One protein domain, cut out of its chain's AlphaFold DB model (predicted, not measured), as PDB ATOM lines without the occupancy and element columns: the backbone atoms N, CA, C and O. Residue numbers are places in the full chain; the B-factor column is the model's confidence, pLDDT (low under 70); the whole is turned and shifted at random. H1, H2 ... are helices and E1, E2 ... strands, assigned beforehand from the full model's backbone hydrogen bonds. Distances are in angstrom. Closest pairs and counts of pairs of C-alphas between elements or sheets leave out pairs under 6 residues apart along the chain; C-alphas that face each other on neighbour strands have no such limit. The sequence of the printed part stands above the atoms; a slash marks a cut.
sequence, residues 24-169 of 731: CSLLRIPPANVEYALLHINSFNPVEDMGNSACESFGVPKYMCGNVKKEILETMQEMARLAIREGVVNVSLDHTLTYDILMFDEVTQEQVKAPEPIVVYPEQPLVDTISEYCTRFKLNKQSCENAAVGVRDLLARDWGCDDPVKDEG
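This is residues 24 to 169 of the 731 residues of an uncharacterized protein of Phytophthora parasitica CJ01A1 (UniProt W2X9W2). Two lobes sit end to end along one long axis, joined by a chain path that runs from E2 through E3 into E4. One lobe is a long two-stranded ribbon, E1 and E2, with helices H1 and H2 packed on it; the other is a helical hairpin, H3 and H4, with the short strand pair E3 and E6 packed on it and the hairpin E4 and E5 reaching to the far end. The printed part has 146 residues with four named helices and six named strands, in the order E1 H1 H2 E2 E3 E4 E5 E6 H3 H4, and its class is mixed, helices and strands. The strands form three two-stranded antiparallel sheets, E1 - E2, E3 - E6 and E4 - E5. The whole is loose, with a radius of gyration of the C-alphas of 19.5 A, and elongated, with spans of 64 by 39 by 28 A.

Start with E1, residues 34 to 42, and look across to its antiparallel neighbour E2, residues 86 to 94, at 155 degrees between directions: N 35 and O 93 are 2.9 A apart and N 89 and O 39 also 2.9 A, within hydrogen-bond range. Next comes H1, residues 47 to 57, whose closest C-alphas to E1 are those of Met 50 and Ile 41, 7.4 A apart. H2, residues 66 to 81, has 14 pairs of C-alphas within 8 A of E2, the closest those of Val 68 and Val 91 at 5.6 A. H1 and H2 touch, through residues 68 to 73 of H2 alone, with the C-alphas of Gly 51 and Lys 69 closest at 4.8 A; they run opposite ways at a steep tilt of 47 degrees. E2 runs on into E3, residues 97 to 99, at 45 degrees, and E3 runs on into E4, residues 102 to 105, at 31 degrees. E4 and E5, residues 110 to 113, form an antiparallel hairpin, where you find N 103 and O 112 at 2.8 A. E6, residues 118 to 120, is the antiparallel neighbour of E3, with N 99 and O 118 at 2.9 A. H3, residues 126 to 136, comes closest to E6 at the C-alphas of Thr 129 and Val 120, 6.8 A apart. H4, residues 141 to 159, touches H3 with residues 144 to 148 alone, the C-alphas of Cys 134 and Cys 144 being closest at 6.0 A; this helical hairpin runs opposite ways at a steep tilt of 42 degrees. H4 also has its Ser 143 C-alpha 6.2 A from that of Met 103 in E4, their closest pair. H1 and H2 are apart from H3 and H4. In H1, H2, H3 and H4 every O i to N i+4 pair is within hydrogen-bond range.

Find C-alpha 34 at (123.887, 138.057, 77.207), where E1 begins; it runs 24.4 A to C-alpha 42. H1 is 15.3 A long, H2 22.6 A and E2 24.8 A, the last ending at C-alpha 94 at (123.878, 141.301, 80.669). H3 measures 15.3 A. H4, the longest helix, covers 26.2 A and ends at C-alpha 159 at (124.750, 134.931, 90.533).

The two C-alphas farthest apart are those of Ala 83 and Val 107, 64.9 A. The printed part has no cut, and no link between named elements is long; that from H1 to H2, eight residues, is short, and the others are tight. The mean pLDDT of the printed part is 77.2; look for values under 70 at 29 residues, among them 24 to 26, 102 to 112 and 162 to 169.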
ATOM      1  N   CYS A  24     129.503 129.002  99.389       60.53
ATOM      2  CA  CYS A  24     128.890 127.983  98.526       60.53
ATOM      3  C   CYS A  24     129.956 127.092  97.871       60.53
ATOM      4  O   CYS A  24     131.068 127.558  97.591       60.53
ATOM      5  N   SER A  25     129.627 125.821  97.617       61.31
ATOM      6  CA  SER A  25     130.496 124.892  96.869       61.31
ATOM      7  C   SER A  25     130.190 124.883  95.371       61.31
ATOM      8  O   SER A  25     131.104 124.626  94.583       61.31
ATOM      9  N   LEU A  26     128.956 125.212  94.969       67.38
ATOM     10  CA  LEU A  26     128.503 125.299  93.579       67.38
ATOM     11  C   LEU A  26     127.817 126.651  93.308       67.38
ATOM     12  O   LEU A  26     126.747 126.956  93.839       67.38
ATOM     13  N   LEU A  27     128.452 127.467  92.460       72.19
ATOM     14  CA  LEU A  27     127.891 128.725  91.958       72.19
ATOM     15  C   LEU A  27     126.840 128.446  90.880       72.19
ATOM     16  O   LEU A  27     127.085 127.635  89.983       72.19
ATOM     17  N   ARG A  28     125.725 129.180  90.912       79.12
ATOM     18  CA  ARG A  28     124.701 129.143  89.861       79.12
ATOM     19  C   ARG A  28     125.139 130.008  88.675       79.12
ATOM     20  O   ARG A  28     124.750 131.162  88.554       79.12
ATOM     21  N   ILE A  29     126.005 129.475  87.819       77.50
ATOM     22  CA  ILE A  29     126.565 130.224  86.682       77.50
ATOM     23  C   ILE A  29     125.488 130.404  85.590       77.50
ATOM     24  O   ILE A  29     124.927 129.399  85.141       77.50
ATOM     25  N   PRO A  30     125.202 131.640  85.127       78.88
ATOM     26  CA  PRO A  30     124.283 131.874  84.014       78.88
ATOM     27  C   PRO A  30     124.727 131.141  82.736       78.88
ATOM     28  O   PRO A  30     125.923 131.043  82.463       78.88
ATOM     29  N   PRO A  31     123.792 130.637  81.916       72.88
ATOM     30  CA  PRO A  31     124.131 129.807  80.759       72.88
ATOM     31  C   PRO A  31     124.785 130.577  79.598       72.88
ATOM     32  O   PRO A  31     125.378 129.948  78.721       72.88
ATOM     33  N   ALA A  32     124.668 131.909  79.564       76.69
ATOM     34  CA  ALA A  32     125.228 132.773  78.525       76.69
ATOM     35  C   ALA A  32     125.578 134.159  79.086       76.69
ATOM     36  O   ALA A  32     125.031 134.581  80.105       76.69
ATOM     37  N   ASN A  33     126.475 134.882  78.406       80.81
ATOM     38  CA  ASN A  33     126.872 136.228  78.821       80.81
ATOM     39  C   ASN A  33     125.766 137.282  78.624       80.81
ATOM     40  O   ASN A  33     125.580 138.158  79.466       80.81
ATOM     41  N   VAL A  34     125.034 137.192  77.510       82.12
ATOM     42  CA  VAL A  34     123.887 138.057  77.207       82.12
ATOM     43  C   VAL A  34     122.687 137.190  76.848       82.12
ATOM     44  O   VAL A  34     122.763 136.390  75.914       82.12
ATOM     45  N   GLU A  35     121.578 137.375  77.559       82.69
ATOM     46  CA  GLU A  35     120.296 136.722  77.285       82.69
ATOM     47  C   GLU A  35     119.282 137.739  76.739       82.69
ATOM     48  O   GLU A  35     119.285 138.910  77.118       82.69
ATOM     49  N   TYR A  36     118.417 137.307  75.817       84.75
ATOM     50  CA  TYR A  36     117.325 138.133  75.300       84.75
ATOM     51  C   TYR A  36     115.990 137.608  75.814       84.75
ATOM     52  O   TYR A  36     115.662 136.441  75.593       84.75
ATOM     53  N   ALA A  37     115.205 138.476  76.451       84.38
ATOM     54  CA  ALA A  37     113.916 138.116  77.028       84.38
ATOM     55  C   ALA A  37     112.786 138.995  76.484       84.38
ATOM     56  O   ALA A  37     112.902 140.217  76.401       84.38
ATOM     57  N   LEU A  38     111.654 138.370  76.157       87.12
ATOM     58  CA  LEU A  38     110.426 139.082  75.808       87.12
ATOM     59  C   LEU A  38     109.648 139.403  77.085       87.12
ATOM     60  O   LEU A  38     109.143 138.502  77.752       87.12
ATOM     61  N   LEU A  39     109.521 140.688  77.403       86.81
ATOM     62  CA  LEU A  39     108.780 141.169  78.562       86.81
ATOM     63  C   LEU A  39     107.453 141.776  78.136       86.81
ATOM     64  O   LEU A  39     107.401 142.641  77.262       86.81
ATOM     65  N   HIS A  40     106.384 141.364  78.809       86.44
ATOM     66  CA  HIS A  40     105.103 142.047  78.718       86.44
ATOM     67  C   HIS A  40     105.122 143.296  79.606       86.44
ATOM     68  O   HIS A  40     105.380 143.201  80.806       86.44
ATOM     69  N   ILE A  41     104.832 144.458  79.026       85.38
ATOM     70  CA  ILE A  41     104.859 145.749  79.719       85.38
ATOM     71  C   ILE A  41     103.491 146.428  79.646       85.38
ATOM     72  O   ILE A  41     102.798 146.365  78.628       85.38
ATOM     73  N   ASN A  42     103.100 147.086  80.740       79.25
ATOM     74  CA  ASN A  42     101.850 147.839  80.842       79.25
ATOM     75  C   ASN A  42     102.129 149.308  81.197       79.25
ATOM     76  O   ASN A  42     103.134 149.633  81.828       79.25
ATOM     77  N   SER A  43     101.234 150.212  80.799       72.88
ATOM     78  CA  SER A  43     101.409 151.652  81.037       72.88
ATOM     79  C   SER A  43     101.138 152.109  82.481       72.88
ATOM     80  O   SER A  43     101.239 153.303  82.751       72.88
ATOM     81  N   PHE A  44     100.723 151.211  83.383       71.81
ATOM     82  CA  PHE A  44     100.306 151.549  84.754       71.81
ATOM     83  C   PHE A  44     101.406 151.321  85.795       71.81
ATOM     84  O   PHE A  44     101.365 151.941  86.857       71.81
ATOM     85  N   ASN A  45     102.386 150.474  85.488       75.44
ATOM     86  CA  ASN A  45     103.490 150.168  86.387       75.44
ATOM     87  C   ASN A  45     104.689 151.103  86.137       75.44
ATOM     88  O   ASN A  45     104.979 151.445  84.986       75.44
ATOM     89  N   PRO A  46     105.427 151.514  87.185       81.94
ATOM     90  CA  PRO A  46     106.676 152.249  87.020       81.94
ATOM     91  C   PRO A  46     107.719 151.432  86.243       81.94
ATOM     92  O   PRO A  46     107.905 150.242  86.498       81.94
ATOM     93  N   VAL A  47     108.457 152.084  85.331       82.31
ATOM     94  CA  VAL A  47     109.588 151.477  84.587       82.31
ATOM     95  C   VAL A  47     110.598 150.841  85.538       82.31
ATOM     96  O   VAL A  47     111.185 149.805  85.236       82.31
ATOM     97  N   GLU A  48     110.807 151.473  86.691       81.88
ATOM     98  CA  GLU A  48     111.761 151.015  87.690       81.88
ATOM     99  C   GLU A  48     111.361 149.667  88.293       81.88
ATOM    100  O   GLU A  48     112.212 148.780  88.375       81.88
ATOM    101  N   ASP A  49     110.080 149.482  88.615       83.38
ATOM    102  CA  ASP A  49     109.551 148.227  89.150       83.38
ATOM    103  C   ASP A  49     109.559 147.136  88.077       83.38
ATOM    104  O   ASP A  49     110.090 146.055  88.311       83.38
ATOM    105  N   MET A  50     109.073 147.440  86.865       81.88
ATOM    106  CA  MET A  50     109.061 146.476  85.755       81.88
ATOM    107  C   MET A  50     110.466 146.013  85.373       81.88
ATOM    108  O   MET A  50     110.686 144.819  85.189       81.88
ATOM    109  N   GLY A  51     111.424 146.937  85.297       83.94
ATOM    110  CA  GLY A  51     112.812 146.596  85.020       83.94
ATOM    111  C   GLY A  51     113.417 145.754  86.136       83.94
ATOM    112  O   GLY A  51     113.937 144.675  85.869       83.94
ATOM    113  N   ASN A  52     113.313 146.203  87.391       85.12
ATOM    114  CA  ASN A  52     113.880 145.475  88.530       85.12
ATOM    115  C   ASN A  52     113.296 144.063  88.664       85.12
ATOM    116  O   ASN A  52     114.066 143.130  88.876       85.12
ATOM    117  N   SER A  53     111.976 143.906  88.526       83.69
ATOM    118  CA  SER A  53     111.312 142.601  88.583       83.69
ATOM    119  C   SER A  53     111.718 141.698  87.421       83.69
ATOM    120  O   SER A  53     111.945 140.511  87.635       83.69
ATOM    121  N   ALA A  54     111.868 142.247  86.211       82.31
ATOM    122  CA  ALA A  54     112.373 141.483  85.078       82.31
ATOM    123  C   ALA A  54     113.804 140.993  85.333       82.31
ATOM    124  O   ALA A  54     114.050 139.794  85.288       82.31
ATOM    125  N   CYS A  55     114.730 141.881  85.694       84.00
ATOM    126  CA  CYS A  55     116.103 141.488  86.012       84.00
ATOM    127  C   CYS A  55     116.172 140.451  87.144       84.00
ATOM    128  O   CYS A  55     116.885 139.464  87.015       84.00
ATOM    129  N   GLU A  56     115.383 140.618  88.206       81.56
ATOM    130  CA  GLU A  56     115.304 139.667  89.322       81.56
ATOM    131  C   GLU A  56     114.808 138.284  88.872       81.56
ATOM    132  O   GLU A  56     115.401 137.279  89.253       81.56
ATOM    133  N   SER A  57     113.802 138.222  87.990       80.75
ATOM    134  CA  SER A  57     113.291 136.952  87.449       80.75
ATOM    135  C   SER A  57     114.303 136.182  86.592       80.75
ATOM    136  O   SER A  57     114.232 134.957  86.526       80.75
ATOM    137  N   PHE A  58     115.266 136.884  85.988       78.75
ATOM    138  CA  PHE A  58     116.348 136.295  85.197       78.75
ATOM    139  C   PHE A  58     117.688 136.244  85.956       78.75
ATOM    140  O   PHE A  58     118.710 135.913  85.373       78.75
ATOM    141  N   GLY A  59     117.723 136.556  87.257       73.56
ATOM    142  CA  GLY A  59     118.956 136.484  88.054       73.56
ATOM    143  C   GLY A  59     120.004 137.560  87.728       73.56
ATOM    144  O   GLY A  59     121.192 137.356  87.964       73.56
ATOM    145  N   VAL A  60     119.588 138.711  87.189       80.81
ATOM    146  CA  VAL A  60     120.441 139.893  86.982       80.81
ATOM    147  C   VAL A  60     120.312 140.836  88.190       80.81
ATOM    148  O   VAL A  60     119.203 141.283  88.506       80.81
ATOM    149  N   PRO A  61     121.415 141.213  88.866       74.62
ATOM    150  CA  PRO A  61     121.360 142.130  90.000       74.62
ATOM    151  C   PRO A  61     120.720 143.485  89.660       74.62
ATOM    152  O   PRO A  61     121.002 144.092  88.626       74.62
ATOM    153  N   LYS A  62     119.908 144.034  90.577       75.31
ATOM    154  CA  LYS A  62     119.128 145.276  90.356       75.31
ATOM    155  C   LYS A  62     119.978 146.483  89.934       75.31
ATOM    156  O   LYS A  62     119.503 147.326  89.171       75.31
ATOM    157  N   TYR A  63     121.231 146.564  90.390       77.00
ATOM    158  CA  TYR A  63     122.159 147.642  90.027       77.00
ATOM    159  C   TYR A  63     122.669 147.554  88.575       77.00
ATOM    160  O   TYR A  63     123.059 148.575  88.016       77.00
ATOM    161  N   MET A  64     122.602 146.375  87.948       74.38
ATOM    162  CA  MET A  64     122.969 146.136  86.542       74.38
ATOM    163  C   MET A  64     121.784 146.307  85.582       74.38
ATOM    164  O   MET A  64     121.948 146.324  84.366       74.38
ATOM    165  N   CYS A  65     120.576 146.514  86.109       83.38
ATOM    166  CA  CYS A  65     119.334 146.536  85.338       83.38
ATOM    167  C   CYS A  65     119.101 147.823  84.508       83.38
ATOM    168  O   CYS A  65     117.986 148.118  84.073       83.38
ATOM    169  N   GLY A  66     120.134 148.646  84.310       82.50
ATOM    170  CA  GLY A  66     120.029 149.936  83.624       82.50
ATOM    171  C   GLY A  66     119.597 149.818  82.158       82.50
ATOM    172  O   GLY A  66     118.746 150.589  81.715       82.50
ATOM    173  N   ASN A  67     120.135 148.838  81.425       82.38
ATOM    174  CA  ASN A  67     119.817 148.635  80.006       82.38
ATOM    175  C   ASN A  67     118.374 148.156  79.805       82.38
ATOM    176  O   ASN A  67     117.646 148.762  79.024       82.38
ATOM    177  N   VAL A  68     117.919 147.183  80.600       87.69
ATOM    178  CA  VAL A  68     116.524 146.707  80.595       87.69
ATOM    179  C   VAL A  68     115.550 147.854  80.874       87.69
ATOM    180  O   VAL A  68     114.584 148.055  80.142       87.69
ATOM    181  N   LYS A  69     115.826 148.675  81.898       90.00
ATOM    182  CA  LYS A  69     115.002 149.856  82.215       90.00
ATOM    183  C   LYS A  69     114.966 150.857  81.063       90.00
ATOM    184  O   LYS A  69     113.918 151.443  80.803       90.00
ATOM    185  N   LYS A  70     116.092 151.060  80.377       88.88
ATOM    186  CA  LYS A  70     116.182 151.948  79.217       88.88
ATOM    187  C   LYS A  70     115.346 151.427  78.043       88.88
ATOM    188  O   LYS A  70     114.576 152.199  77.486       88.88
ATOM    189  N   GLU A  71     115.441 150.143  77.715       90.94
ATOM    190  CA  GLU A  71     114.683 149.517  76.620       90.94
ATOM    191  C   GLU A  71     113.167 149.508  76.905       90.94
ATOM    192  O   GLU A  71     112.358 149.815  76.023       90.94
ATOM    193  N   ILE A  72     112.770 149.255  78.160       90.31
ATOM    194  CA  ILE A  72     111.378 149.402  78.615       90.31
ATOM    195  C   ILE A  72     110.924 150.860  78.480       90.31
ATOM    196  O   ILE A  72     109.847 151.113  77.945       90.31
ATOM    197  N   LEU A  73     111.731 151.826  78.933       89.31
ATOM    198  CA  LEU A  73     111.399 153.251  78.855       89.31
ATOM    199  C   LEU A  73     111.217 153.717  77.407       89.31
ATOM    200  O   LEU A  73     110.238 154.401  77.113       89.31
ATOM    201  N   GLU A  74     112.134 153.349  76.514       90.69
ATOM    202  CA  GLU A  74     112.065 153.681  75.086       90.69
ATOM    203  C   GLU A  74     110.797 153.090  74.451       90.69
ATOM    204  O   GLU A  74     110.055 153.799  73.767       90.69
ATOM    205  N   THR A  75     110.468 151.836  74.776       88.25
ATOM    206  CA  THR A  75     109.245 151.189  74.279       88.25
ATOM    207  C   THR A  75     107.983 151.838  74.847       88.25
ATOM    208  O   THR A  75     107.026 152.084  74.114       88.25
ATOM    209  N   MET A  76     107.963 152.192  76.136       85.38
ATOM    210  CA  MET A  76     106.829 152.891  76.752       85.38
ATOM    211  C   MET A  76     106.623 154.293  76.168       85.38
ATOM    212  O   MET A  76     105.481 154.725  76.008       85.38
ATOM    213  N   GLN A  77     107.700 155.002  75.816       87.44
ATOM    214  CA  GLN A  77     107.615 156.290  75.123       87.44
ATOM    215  C   GLN A  77     106.988 156.138  73.730       87.44
ATOM    216  O   GLN A  77     106.172 156.971  73.322       87.44
ATOM    217  N   GLU A  78     107.307 155.057  73.018       88.56
ATOM    218  CA  GLU A  78     106.700 154.743  71.726       88.56
ATOM    219  C   GLU A  78     105.228 154.309  71.860       88.56
ATOM    220  O   GLU A  78     104.364 154.824  71.143       88.56
ATOM    221  N   MET A  79     104.901 153.467  72.846       87.81
ATOM    222  CA  MET A  79     103.522 153.084  73.181       87.81
ATOM    223  C   MET A  79     102.662 154.300  73.539       87.81
ATOM    224  O   MET A  79     101.533 154.418  73.055       87.81
ATOM    225  N   ALA A  80     103.202 155.239  74.321       81.62
ATOM    226  CA  ALA A  80     102.523 156.482  74.672       81.62
ATOM    227  C   ALA A  80     102.236 157.345  73.434       81.62
ATOM    228  O   ALA A  80     101.137 157.887  73.300       81.62
ATOM    229  N   ARG A  81     103.184 157.428  72.488       86.50
ATOM    230  CA  ARG A  81     102.994 158.139  71.213       86.50
ATOM    231  C   ARG A  81     101.901 157.506  70.342       86.50
ATOM    232  O   ARG A  81     101.238 158.220  69.592       86.50
ATOM    233  N   LEU A  82     101.717 156.192  70.432       85.56
ATOM    234  CA  LEU A  82     100.749 155.424  69.641       85.56
ATOM    235  C   LEU A  82      99.437 155.116  70.392       85.56
ATOM    236  O   LEU A  82      98.576 154.436  69.840       85.56
ATOM    237  N   ALA A  83      99.265 155.629  71.616       83.88
ATOM    238  CA  ALA A  83      98.117 155.373  72.496       83.88
ATOM    239  C   ALA A  83      97.858 153.877  72.799       83.88
ATOM    240  O   ALA A  83      96.714 153.452  72.976       83.88
ATOM    241  N   ILE A  84      98.926 153.082  72.888       82.69
ATOM    242  CA  ILE A  84      98.897 151.649  73.212       82.69
ATOM    243  C   ILE A  84      99.082 151.473  74.731       82.69
ATOM    244  O   ILE A  84      99.942 152.118  75.325       82.69
ATOM    245  N   ARG A  85      98.273 150.614  75.373       80.00
ATOM    246  CA  ARG A  85      98.296 150.405  76.841       80.00
ATOM    247  C   ARG A  85      99.119 149.201  77.307       80.00
ATOM    248  O   ARG A  85      99.592 149.201  78.440       80.00
ATOM    249  N   GLU A  86      99.298 148.210  76.442       87.19
ATOM    250  CA  GLU A  86     100.040 146.973  76.710       87.19
ATOM    251  C   GLU A  86     100.876 146.600  75.484       87.19
ATOM    252  O   GLU A  86     100.450 146.826  74.349       87.19
ATOM    253  N   GLY A  87     102.076 146.072  75.705       84.44
ATOM    254  CA  GLY A  87     103.013 145.737  74.638       84.44
ATOM    255  C   GLY A  87     104.036 144.700  75.079       84.44
ATOM    256  O   GLY A  87     104.114 144.344  76.254       84.44
ATOM    257  N   VAL A  88     104.823 144.214  74.123       88.12
ATOM    258  CA  VAL A  88     105.937 143.300  74.384       88.12
ATOM    259  C   VAL A  88     107.228 143.970  73.934       88.12
ATOM    260  O   VAL A  88     107.312 144.426  72.794       88.12
ATOM    261  N   VAL A  89     108.223 144.019  74.817       90.00
ATOM    262  CA  VAL A  89     109.574 144.516  74.526       90.00
ATOM    263  C   VAL A  89     110.563 143.360  74.591       90.00
ATOM    264  O   VAL A  89     110.482 142.520  75.482       90.00
ATOM    265  N   ASN A  90     111.487 143.304  73.636       90.75
ATOM    266  CA  ASN A  90     112.629 142.400  73.712       90.75
ATOM    267  C   ASN A  90     113.767 143.130  74.424       90.75
ATOM    268  O   ASN A  90     114.241 144.136  73.893       90.75
ATOM    269  N   VAL A  91     114.178 142.642  75.592       90.50
ATOM    270  CA  VAL A  91     115.245 143.259  76.383       90.50
ATOM    271  C   VAL A  91     116.525 142.442  76.364       90.50
ATOM    272  O   VAL A  91     116.479 141.220  76.216       90.50
ATOM    273  N   SER A  92     117.656 143.121  76.536       87.44
ATOM    274  CA  SER A  92     118.976 142.509  76.694       87.44
ATOM    275  C   SER A  92     119.393 142.442  78.170       87.44
ATOM    276  O   SER A  92     119.455 143.449  78.876       87.44
ATOM    277  N   LEU A  93     119.675 141.229  78.644       85.44
ATOM    278  CA  LEU A  93     120.105 140.914  80.006       85.44
ATOM    279  C   LEU A  93     121.604 140.599  79.986       85.44
ATOM    280  O   LEU A  93     122.011 139.593  79.415       85.44
ATOM    281  N   ASP A  94     122.422 141.475  80.571       83.44
ATOM    282  CA  ASP A  94     123.878 141.301  80.669       83.44
ATOM    283  C   ASP A  94     124.249 140.691  82.026       83.44
ATOM    284  O   ASP A  94     123.973 141.276  83.078       83.44
ATOM    285  N   HIS A  95     124.875 139.514  81.991       82.69
ATOM    286  CA  HIS A  95     125.318 138.775  83.173       82.69
ATOM    287  C   HIS A  95     126.802 138.994  83.500       82.69
ATOM    288  O   HIS A  95     127.311 138.368  84.433       82.69
ATOM    289  N   THR A  96     127.497 139.873  82.771       83.50
ATOM    290  CA  THR A  96     128.903 140.214  83.021       83.50
ATOM    291  C   THR A  96     129.056 140.895  84.381       83.50
ATOM    292  O   THR A  96     128.493 141.965  84.620       83.50
ATOM    293  N   LEU A  97     129.877 140.328  85.271       82.81
ATOM    294  CA  LEU A  97     130.141 140.905  86.593       82.81
ATOM    295  C   LEU A  97     131.542 141.502  86.661       82.81
ATOM    296  O   LEU A  97     132.505 140.948  86.138       82.81
ATOM    297  N   THR A  98     131.657 142.668  87.296       81.06
ATOM    298  CA  THR A  98     132.913 143.417  87.391       81.06
ATOM    299  C   THR A  98     133.222 143.726  88.848       81.06
ATOM    300  O   THR A  98     132.408 144.345  89.533       81.06
ATOM    301  N   TYR A  99     134.404 143.323  89.315       82.31
ATOM    302  CA  TYR A  99     134.817 143.496  90.705       82.31
ATOM    303  C   TYR A  99     136.145 144.219  90.830       82.31
ATOM    304  O   TYR A  99     137.120 143.932  90.139       82.31
ATOM    305  N   ASP A 100     136.200 145.132  91.785       78.88
ATOM    306  CA  ASP A 100     137.440 145.772  92.175       78.88
ATOM    307  C   ASP A 100     138.275 144.824  93.044       78.88
ATOM    308  O   ASP A 100     137.808 144.353  94.080       78.88
ATOM    309  N   ILE A 101     139.523 144.568  92.647       73.44
ATOM    310  CA  ILE A 101     140.462 143.760  93.436       73.44
ATOM    311  C   ILE A 101     141.384 144.682  94.233       73.44
ATOM    312  O   ILE A 101     141.930 145.650  93.705       73.44
ATOM    313  N   LEU A 102     141.586 144.362  95.512       67.62
ATOM    314  CA  LEU A 102     142.605 144.988  96.353       67.62
ATOM    315  C   LEU A 102     143.882 144.140  96.303       67.62
ATOM    316  O   LEU A 102     143.858 142.944  96.585       67.62
ATOM    317  N   MET A 103     144.995 144.763  95.931       65.44
ATOM    318  CA  MET A 103     146.326 144.161  95.877       65.44
ATOM    319  C   MET A 103     147.110 144.549  97.124       65.44
ATOM    320  O   MET A 103     147.001 145.674  97.603       65.44
ATOM    321  N   PHE A 104     147.942 143.646  97.632       63.31
ATOM    322  CA  PHE A 104     148.894 143.995  98.679       63.31
ATOM    323  C   PHE A 104     150.191 144.501  98.039       63.31
ATOM    324  O   PHE A 104     150.855 143.749  97.322       63.31
ATOM    325  N   ASP A 105     150.543 145.765  98.269       63.75
ATOM    326  CA  ASP A 105     151.804 146.329  97.793       63.75
ATOM    327  C   ASP A 105     152.918 146.017  98.804       63.75
ATOM    328  O   ASP A 105     152.939 146.517  99.928       63.75
ATOM    329  N   GLU A 106     153.864 145.169  98.397       62.00
ATOM    330  CA  GLU A 106     154.975 144.726  99.247       62.00
ATOM    331  C   GLU A 106     155.911 145.878  99.659       62.00
ATOM    332  O   GLU A 106     156.566 145.782 100.702       62.00
ATOM    333  N   VAL A 107     155.953 146.971  98.885       62.62
ATOM    334  CA  VAL A 107     156.820 148.136  99.128       62.62
ATOM    335  C   VAL A 107     156.196 149.096 100.138       62.62
ATOM    336  O   VAL A 107     156.903 149.607 101.008       62.62
ATOM    337  N   THR A 108     154.890 149.347 100.038       68.06
ATOM    338  CA  THR A 108     154.173 150.283 100.924       68.06
ATOM    339  C   THR A 108     153.513 149.602 102.123       68.06
ATOM    340  O   THR A 108     153.170 150.291 103.079       68.06
ATOM    341  N   GLN A 109     153.406 148.266 102.124       64.94
ATOM    342  CA  GLN A 109     152.693 147.467 103.137       64.94
ATOM    343  C   GLN A 109     151.203 147.845 103.275       64.94
ATOM    344  O   GLN A 109     150.587 147.588 104.309       64.94
ATOM    345  N   GLU A 110     150.611 148.436 102.234       61.56
ATOM    346  CA  GLU A 110     149.207 148.850 102.198       61.56
ATOM    347  C   GLU A 110     148.417 148.066 101.139       61.56
ATOM    348  O   GLU A 110     148.966 147.537 100.167       61.56
ATOM    349  N   GLN A 111     147.098 147.976 101.334       62.78
ATOM    350  CA  GLN A 111     146.192 147.446 100.318       62.78
ATOM    351  C   GLN A 111     145.878 148.539  99.296       62.78
ATOM    352  O   GLN A 111     145.225 149.532  99.614       62.78
ATOM    353  N   VAL A 112     146.316 148.338  98.059       68.25
ATOM    354  CA  VAL A 112     146.127 149.273  96.949       68.25
ATOM    355  C   VAL A 112     145.188 148.650  95.924       68.25
ATOM    356  O   VAL A 112     145.314 147.480  95.571       68.25
ATOM    357  N   LYS A 113     144.227 149.426  95.421       71.12
ATOM    358  CA  LYS A 113     143.296 148.973  94.381       71.12
ATOM    359  C   LYS A 113     144.051 148.591  93.102       71.12
ATOM    360  O   LYS A 113     144.940 149.324  92.666       71.12
ATOM    361  N   ALA A 114     143.689 147.464  92.496       69.75
ATOM    362  CA  ALA A 114     144.229 147.044  91.214       69.75
ATOM    363  C   ALA A 114     143.927 148.076  90.108       69.75
ATOM    364  O   ALA A 114     142.912 148.774  90.193       69.75
ATOM    365  N   PRO A 115     144.783 148.194  89.070       73.06
ATOM    366  CA  PRO A 115     144.638 149.232  88.046       73.06
ATOM    367  C   PRO A 115     143.334 149.128  87.246       73.06
ATOM    368  O   PRO A 115     142.787 150.142  86.826       73.06
ATOM    369  N   GLU A 116     142.847 147.904  87.040       79.75
ATOM    370  CA  GLU A 116     141.608 147.596  86.325       79.75
ATOM    371  C   GLU A 116     140.809 146.577  87.148       79.75
ATOM    372  O   GLU A 116     141.423 145.707  87.766       79.75
ATOM    373  N   PRO A 117     139.471 146.640  87.184       83.19
ATOM    374  CA  PRO A 117     138.672 145.618  87.848       83.19
ATOM    375  C   PRO A 117     138.764 144.274  87.110       83.19
ATOM    376  O   PRO A 117     139.028 144.228  85.906       83.19
ATOM    377  N   ILE A 118     138.537 143.169  87.822       82.50
ATOM    378  CA  ILE A 118     138.366 141.862  87.185       82.50
ATOM    379  C   ILE A 118     136.972 141.789  86.573       82.50
ATOM    380  O   ILE A 118     135.985 142.141  87.218       82.50
ATOM    381  N   VAL A 119     136.903 141.337  85.326       85.38
ATOM    382  CA  VAL A 119     135.646 141.106  84.617       85.38
ATOM    383  C   VAL A 119     135.441 139.603  84.527       85.38
ATOM    384  O   VAL A 119     136.323 138.888  84.053       85.38
ATOM    385  N   VAL A 120     134.300 139.129  85.012       85.25
ATOM    386  CA  VAL A 120     133.926 137.718  85.019       85.25
ATOM    387  C   VAL A 120     132.770 137.519  84.048       85.25
ATOM    388  O   VAL A 120     131.692 138.088  84.220       85.25
ATOM    389  N   TYR A 121     133.016 136.691  83.034       84.38
ATOM    390  CA  TYR A 121     132.012 136.251  82.073       84.38
ATOM    391  C   TYR A 121     131.499 134.862  82.471       84.38
ATOM    392  O   TYR A 121     132.332 134.005  82.777       84.38
ATOM    393  N   PRO A 122     130.181 134.591  82.423       83.31
ATOM    394  CA  PRO A 122     129.639 133.262  82.728       83.31
ATOM    395  C   PRO A 122     130.232 132.142  81.858       83.31
ATOM    396  O   PRO A 122     130.416 131.015  82.307       83.31
ATOM    397  N   GLU A 123     130.581 132.465  80.611       81.31
ATOM    398  CA  GLU A 123     131.098 131.517  79.615       81.31
ATOM    399  C   GLU A 123     132.576 131.136  79.826       81.31
ATOM    400  O   GLU A 123     133.077 130.223  79.168       81.31
ATOM    401  N   GLN A 124     133.288 131.824  80.726       82.06
ATOM    402  CA  GLN A 124     134.699 131.571  81.015       82.06
ATOM    403  C   GLN A 124     134.870 130.901  82.386       82.06
ATOM    404  O   GLN A 124     134.324 131.389  83.377       82.06
ATOM    405  N   PRO A 125     135.660 129.813  82.495       80.88
ATOM    406  CA  PRO A 125     135.961 129.213  83.788       80.88
ATOM    407  C   PRO A 125     136.615 130.231  84.727       80.88
ATOM    408  O   PRO A 125     137.656 130.803  84.414       80.88
ATOM    409  N   LEU A 126     136.044 130.411  85.921       80.69
ATOM    410  CA  LEU A 126     136.516 131.389  86.909       80.69
ATOM    411  C   LEU A 126     138.013 131.231  87.243       80.69
ATOM    412  O   LEU A 126     138.718 132.218  87.446       80.69
ATOM    413  N   VAL A 127     138.503 129.988  87.271       78.06
ATOM    414  CA  VAL A 127     139.919 129.668  87.511       78.06
ATOM    415  C   VAL A 127     140.820 130.262  86.426       78.06
ATOM    416  O   VAL A 127     141.881 130.795  86.753       78.06
ATOM    417  N   ASP A 128     140.386 130.226  85.167       83.31
ATOM    418  CA  ASP A 128     141.136 130.768  84.035       83.31
ATOM    419  C   ASP A 128     141.105 132.300  84.067       83.31
ATOM    420  O   ASP A 128     142.157 132.930  83.988       83.31
ATOM    421  N   THR A 129     139.935 132.898  84.325       85.56
ATOM    422  CA  THR A 129     139.768 134.355  84.473       85.56
ATOM    423  C   THR A 129     140.679 134.925  85.562       85.56
ATOM    424  O   THR A 129     141.371 135.924  85.351       85.56
ATOM    425  N   ILE A 130     140.731 134.275  86.731       83.06
ATOM    426  CA  ILE A 130     141.606 134.692  87.834       83.06
ATOM    427  C   ILE A 130     143.077 134.474  87.468       83.06
ATOM    428  O   ILE A 130     143.904 135.348  87.726       83.06
ATOM    429  N   SER A 131     143.424 133.339  86.853       80.50
ATOM    430  CA  SER A 131     144.809 133.026  86.483       80.50
ATOM    431  C   SER A 131     145.373 134.011  85.453       80.50
ATOM    432  O   SER A 131     146.483 134.532  85.629       80.50
ATOM    433  N   GLU A 132     144.596 134.332  84.416       85.44
ATOM    434  CA  GLU A 132     144.951 135.330  83.406       85.44
ATOM    435  C   GLU A 132     145.105 136.719  84.027       85.44
ATOM    436  O   GLU A 132     146.100 137.403  83.770       85.44
ATOM    437  N   TYR A 133     144.173 137.115  84.899       85.44
ATOM    438  CA  TYR A 133     144.223 138.397  85.594       85.44
ATOM    439  C   TYR A 133     145.461 138.505  86.502       85.44
ATOM    440  O   TYR A 133     146.231 139.465  86.404       85.44
ATOM    441  N   CYS A 134     145.726 137.488  87.328       82.06
ATOM    442  CA  CYS A 134     146.902 137.450  88.198       82.06
ATOM    443  C   CYS A 134     148.214 137.477  87.402       82.06
ATOM    444  O   CYS A 134     149.163 138.151  87.808       82.06
ATOM    445  N   THR A 135     148.268 136.791  86.256       84.06
ATOM    446  CA  THR A 135     149.442 136.779  85.370       84.06
ATOM    447  C   THR A 135     149.655 138.142  84.712       84.06
ATOM    448  O   THR A 135     150.774 138.663  84.712       84.06
ATOM    449  N   ARG A 136     148.583 138.753  84.191       83.19
ATOM    450  CA  ARG A 136     148.617 140.060  83.521       83.19
ATOM    451  C   ARG A 136     149.104 141.170  84.449       83.19
ATOM    452  O   ARG A 136     149.909 141.999  84.026       83.19
ATOM    453  N   PHE A 137     148.667 141.159  85.707       79.94
ATOM    454  CA  PHE A 137     149.010 142.187  86.695       79.94
ATOM    455  C   PHE A 137     150.129 141.783  87.667       79.94
ATOM    456  O   PHE A 137     150.456 142.550  88.569       79.94
ATOM    457  N   LYS A 138     150.772 140.624  87.451       77.56
ATOM    458  CA  LYS A 138     151.898 140.102  88.251       77.56
ATOM    459  C   LYS A 138     151.600 140.035  89.757       77.56
ATOM    460  O   LYS A 138     152.451 140.382  90.577       77.56
ATOM    461  N   LEU A 139     150.401 139.584  90.120       76.00
ATOM    462  CA  LEU A 139     150.012 139.423  91.522       76.00
ATOM    463  C   LEU A 139     150.811 138.292  92.181       76.00
ATOM    464  O   LEU A 139     151.033 137.242  91.576       76.00
ATOM    465  N   ASN A 140     151.229 138.485  93.437       73.50
ATOM    466  CA  ASN A 140     151.856 137.410  94.202       73.50
ATOM    467  C   ASN A 140     150.838 136.297  94.521       73.50
ATOM    468  O   ASN A 140     149.621 136.499  94.489       73.50
ATOM    469  N   LYS A 141     151.347 135.098  94.831       70.94
ATOM    470  CA  LYS A 141     150.520 133.898  95.032       70.94
ATOM    471  C   LYS A 141     149.439 134.101  96.103       70.94
ATOM    472  O   LYS A 141     148.295 133.725  95.881       70.94
ATOM    473  N   GLN A 142     149.781 134.762  97.210       67.06
ATOM    474  CA  GLN A 142     148.846 135.026  98.307       67.06
ATOM    475  C   GLN A 142     147.725 135.994  97.903       67.06
ATOM    476  O   GLN A 142     146.565 135.766  98.233       67.06
ATOM    477  N   SER A 143     148.049 137.062  97.171       67.81
ATOM    478  CA  SER A 143     147.050 138.021  96.681       67.81
ATOM    479  C   SER A 143     146.135 137.378  95.642       67.81
ATOM    480  O   SER A 143     144.943 137.664  95.628       67.81
ATOM    481  N   CYS A 144     146.668 136.475  94.814       73.12
ATOM    482  CA  CYS A 144     145.879 135.737  93.832       73.12
ATOM    483  C   CYS A 144     144.922 134.726  94.491       73.12
ATOM    484  O   CYS A 144     143.758 134.649  94.111       73.12
ATOM    485  N   GLU A 145     145.371 134.002  95.523       71.06
ATOM    486  CA  GLU A 145     144.513 133.096  96.305       71.06
ATOM    487  C   GLU A 145     143.412 133.862  97.057       71.06
ATOM    488  O   GLU A 145     142.248 133.465  97.025       71.06
ATOM    489  N   ASN A 146     143.745 135.007  97.662       68.38
ATOM    490  CA  ASN A 146     142.765 135.857  98.341       68.38
ATOM    491  C   ASN A 146     141.744 136.459  97.361       68.38
ATOM    492  O   ASN A 146     140.551 136.490  97.661       68.38
ATOM    493  N   ALA A 147     142.194 136.907  96.183       69.38
ATOM    494  CA  ALA A 147     141.309 137.390  95.129       69.38
ATOM    495  C   ALA A 147     140.386 136.274  94.622       69.38
ATOM    496  O   ALA A 147     139.205 136.521  94.406       69.38
ATOM    497  N   ALA A 148     140.887 135.040  94.497       70.44
ATOM    498  CA  ALA A 148     140.079 133.904  94.068       70.44
ATOM    499  C   ALA A 148     138.934 133.590  95.037       70.44
ATOM    500  O   ALA A 148     137.806 133.364  94.604       70.44
ATOM    501  N   VAL A 149     139.215 133.608  96.342       69.31
ATOM    502  CA  VAL A 149     138.193 133.387  97.375       69.31
ATOM    503  C   VAL A 149     137.207 134.554  97.419       69.31
ATOM    504  O   VAL A 149     136.005 134.332  97.323       69.31
ATOM    505  N   GLY A 150     137.701 135.795  97.457       72.12
ATOM    506  CA  GLY A 150     136.843 136.980  97.528       72.12
ATOM    507  C   GLY A 150     135.937 137.156  96.306       72.12
ATOM    508  O   GLY A 150     134.757 137.459  96.459       72.12
ATOM    509  N   VAL A 151     136.450 136.924  95.092       76.94
ATOM    510  CA  VAL A 151     135.641 136.992  93.862       76.94
ATOM    511  C   VAL A 151     134.597 135.881  93.846       76.94
ATOM    512  O   VAL A 151     133.456 136.140  93.482       76.94
ATOM    513  N   ARG A 152     134.935 134.665  94.290       75.94
ATOM    514  CA  ARG A 152     133.966 133.566  94.375       75.94
ATOM    515  C   ARG A 152     132.812 133.887  95.333       75.94
ATOM    516  O   ARG A 152     131.668 133.610  94.992       75.94
ATOM    517  N   ASP A 153     133.090 134.503  96.479       71.38
ATOM    518  CA  ASP A 153     132.055 134.893  97.446       71.38
ATOM    519  C   ASP A 153     131.165 136.032  96.906       71.38
ATOM    520  O   ASP A 153     129.953 136.056  97.128       71.38
ATOM    521  N   LEU A 154     131.741 136.966  96.142       76.69
ATOM    522  CA  LEU A 154     130.979 138.018  95.458       76.69
ATOM    523  C   LEU A 154     130.106 137.459  94.325       76.69
ATOM    524  O   LEU A 154     128.966 137.892  94.167       76.69
ATOM    525  N   LEU A 155     130.600 136.461  93.587       78.31
ATOM    526  CA  LEU A 155     129.821 135.746  92.575       78.31
ATOM    527  C   LEU A 155     128.686 134.933  93.205       78.31
ATOM    528  O   LEU A 155     127.592 134.908  92.654       78.31
ATOM    529  N   ALA A 156     128.900 134.327  94.376       74.38
ATOM    530  CA  ALA A 156     127.843 133.641  95.124       74.38
ATOM    531  C   ALA A 156     126.708 134.602  95.508       74.38
ATOM    532  O   ALA A 156     125.536 134.252  95.398       74.38
ATOM    533  N   ARG A 157     127.050 135.839  95.891       75.56
ATOM    534  CA  ARG A 157     126.072 136.901  96.160       75.56
ATOM    535  C   ARG A 157     125.309 137.329  94.902       75.56
ATOM    536  O   ARG A 157     124.109 137.568  94.987       75.56
ATOM    537  N   ASP A 158     126.002 137.499  93.776       75.69
ATOM    538  CA  ASP A 158     125.436 138.159  92.589       75.69
ATOM    539  C   ASP A 158     124.789 137.195  91.575       75.69
ATOM    540  O   ASP A 158     123.782 137.557  90.975       75.69
ATOM    541  N   TRP A 159     125.327 135.984  91.389       79.12
ATOM    542  CA  TRP A 159     124.750 134.931  90.533       79.12
ATOM    543  C   TRP A 159     123.955 133.874  91.322       79.12
ATOM    544  O   TRP A 159     123.132 133.163  90.748       79.12
ATOM    545  N   GLY A 160     124.139 133.795  92.642       69.94
ATOM    546  CA  GLY A 160     123.452 132.832  93.505       69.94
ATOM    547  C   GLY A 160     124.161 131.479  93.613       69.94
ATOM    548  O   GLY A 160     125.206 131.229  93.004       69.94
ATOM    549  N   CYS A 161     123.576 130.583  94.412       71.31
ATOM    550  CA  CYS A 161     124.130 129.260  94.706       71.31
ATOM    551  C   CYS A 161     123.129 128.144  94.409       71.31
ATOM    552  O   CYS A 161     121.923 128.311  94.616       71.31
ATOM    553  N   ASP A 162     123.642 126.991  93.983       64.88
ATOM    554  CA  ASP A 162     122.834 125.781  93.799       64.88
ATOM    555  C   ASP A 162     122.802 124.895  95.059       64.88
ATOM    556  O   ASP A 162     121.909 124.064  95.201       64.88
ATOM    557  N   ASP A 163     123.718 125.113  96.014       59.94
ATOM    558  CA  ASP A 163     123.822 124.371  97.276       59.94
ATOM    559  C   ASP A 163     124.010 125.275  98.517       59.94
ATOM    560  O   ASP A 163     125.065 125.275  99.154       59.94
ATOM    561  N   PRO A 164     122.998 126.063  98.920       51.53
ATOM    562  CA  PRO A 164     123.124 126.903 100.103       51.53
ATOM    563  C   PRO A 164     123.257 126.046 101.372       51.53
ATOM    564  O   PRO A 164     122.330 125.331 101.759       51.53
ATOM    565  N   VAL A 165     124.391 126.161 102.065       43.00
ATOM    566  CA  VAL A 165     124.525 125.679 103.446       43.00
ATOM    567  C   VAL A 165     123.688 126.607 104.333       43.00
ATOM    568  O   VAL A 165     124.060 127.759 104.556       43.00
ATOM    569  N   LYS A 166     122.519 126.140 104.789       40.59
ATOM    570  CA  LYS A 166     121.656 126.881 105.724       40.59
ATOM    571  C   LYS A 166     122.131 126.659 107.160       40.59
ATOM    572  O   LYS A 166     122.183 125.521 107.615       40.59
ATOM    573  N   ASP A 167     122.423 127.751 107.857       34.69
ATOM    574  CA  ASP A 167     122.548 127.784 109.315       34.69
ATOM    575  C   ASP A 167     121.152 128.081 109.898       34.69
ATOM    576  O   ASP A 167     120.504 129.058 109.509       34.69
ATOM    577  N   GLU A 168     120.647 127.203 110.764       38.19
ATOM    578  CA  GLU A 168     119.329 127.313 111.398       38.19
ATOM    579  C   GLU A 168     119.364 128.332 112.549       38.19
ATOM    580  O   GLU A 168     120.025 128.125 113.566       38.19
ATOM    581  N   GLY A 169     118.605 129.422 112.427       42.16
ATOM    582  CA  GLY A 169     118.360 130.360 113.522       42.16
ATOM    583  C   GLY A 169     116.958 130.951 113.433       42.16
ATOM    584  O   GLY A 169     116.626 131.615 112.454       42.16
TER     585      GLY A 169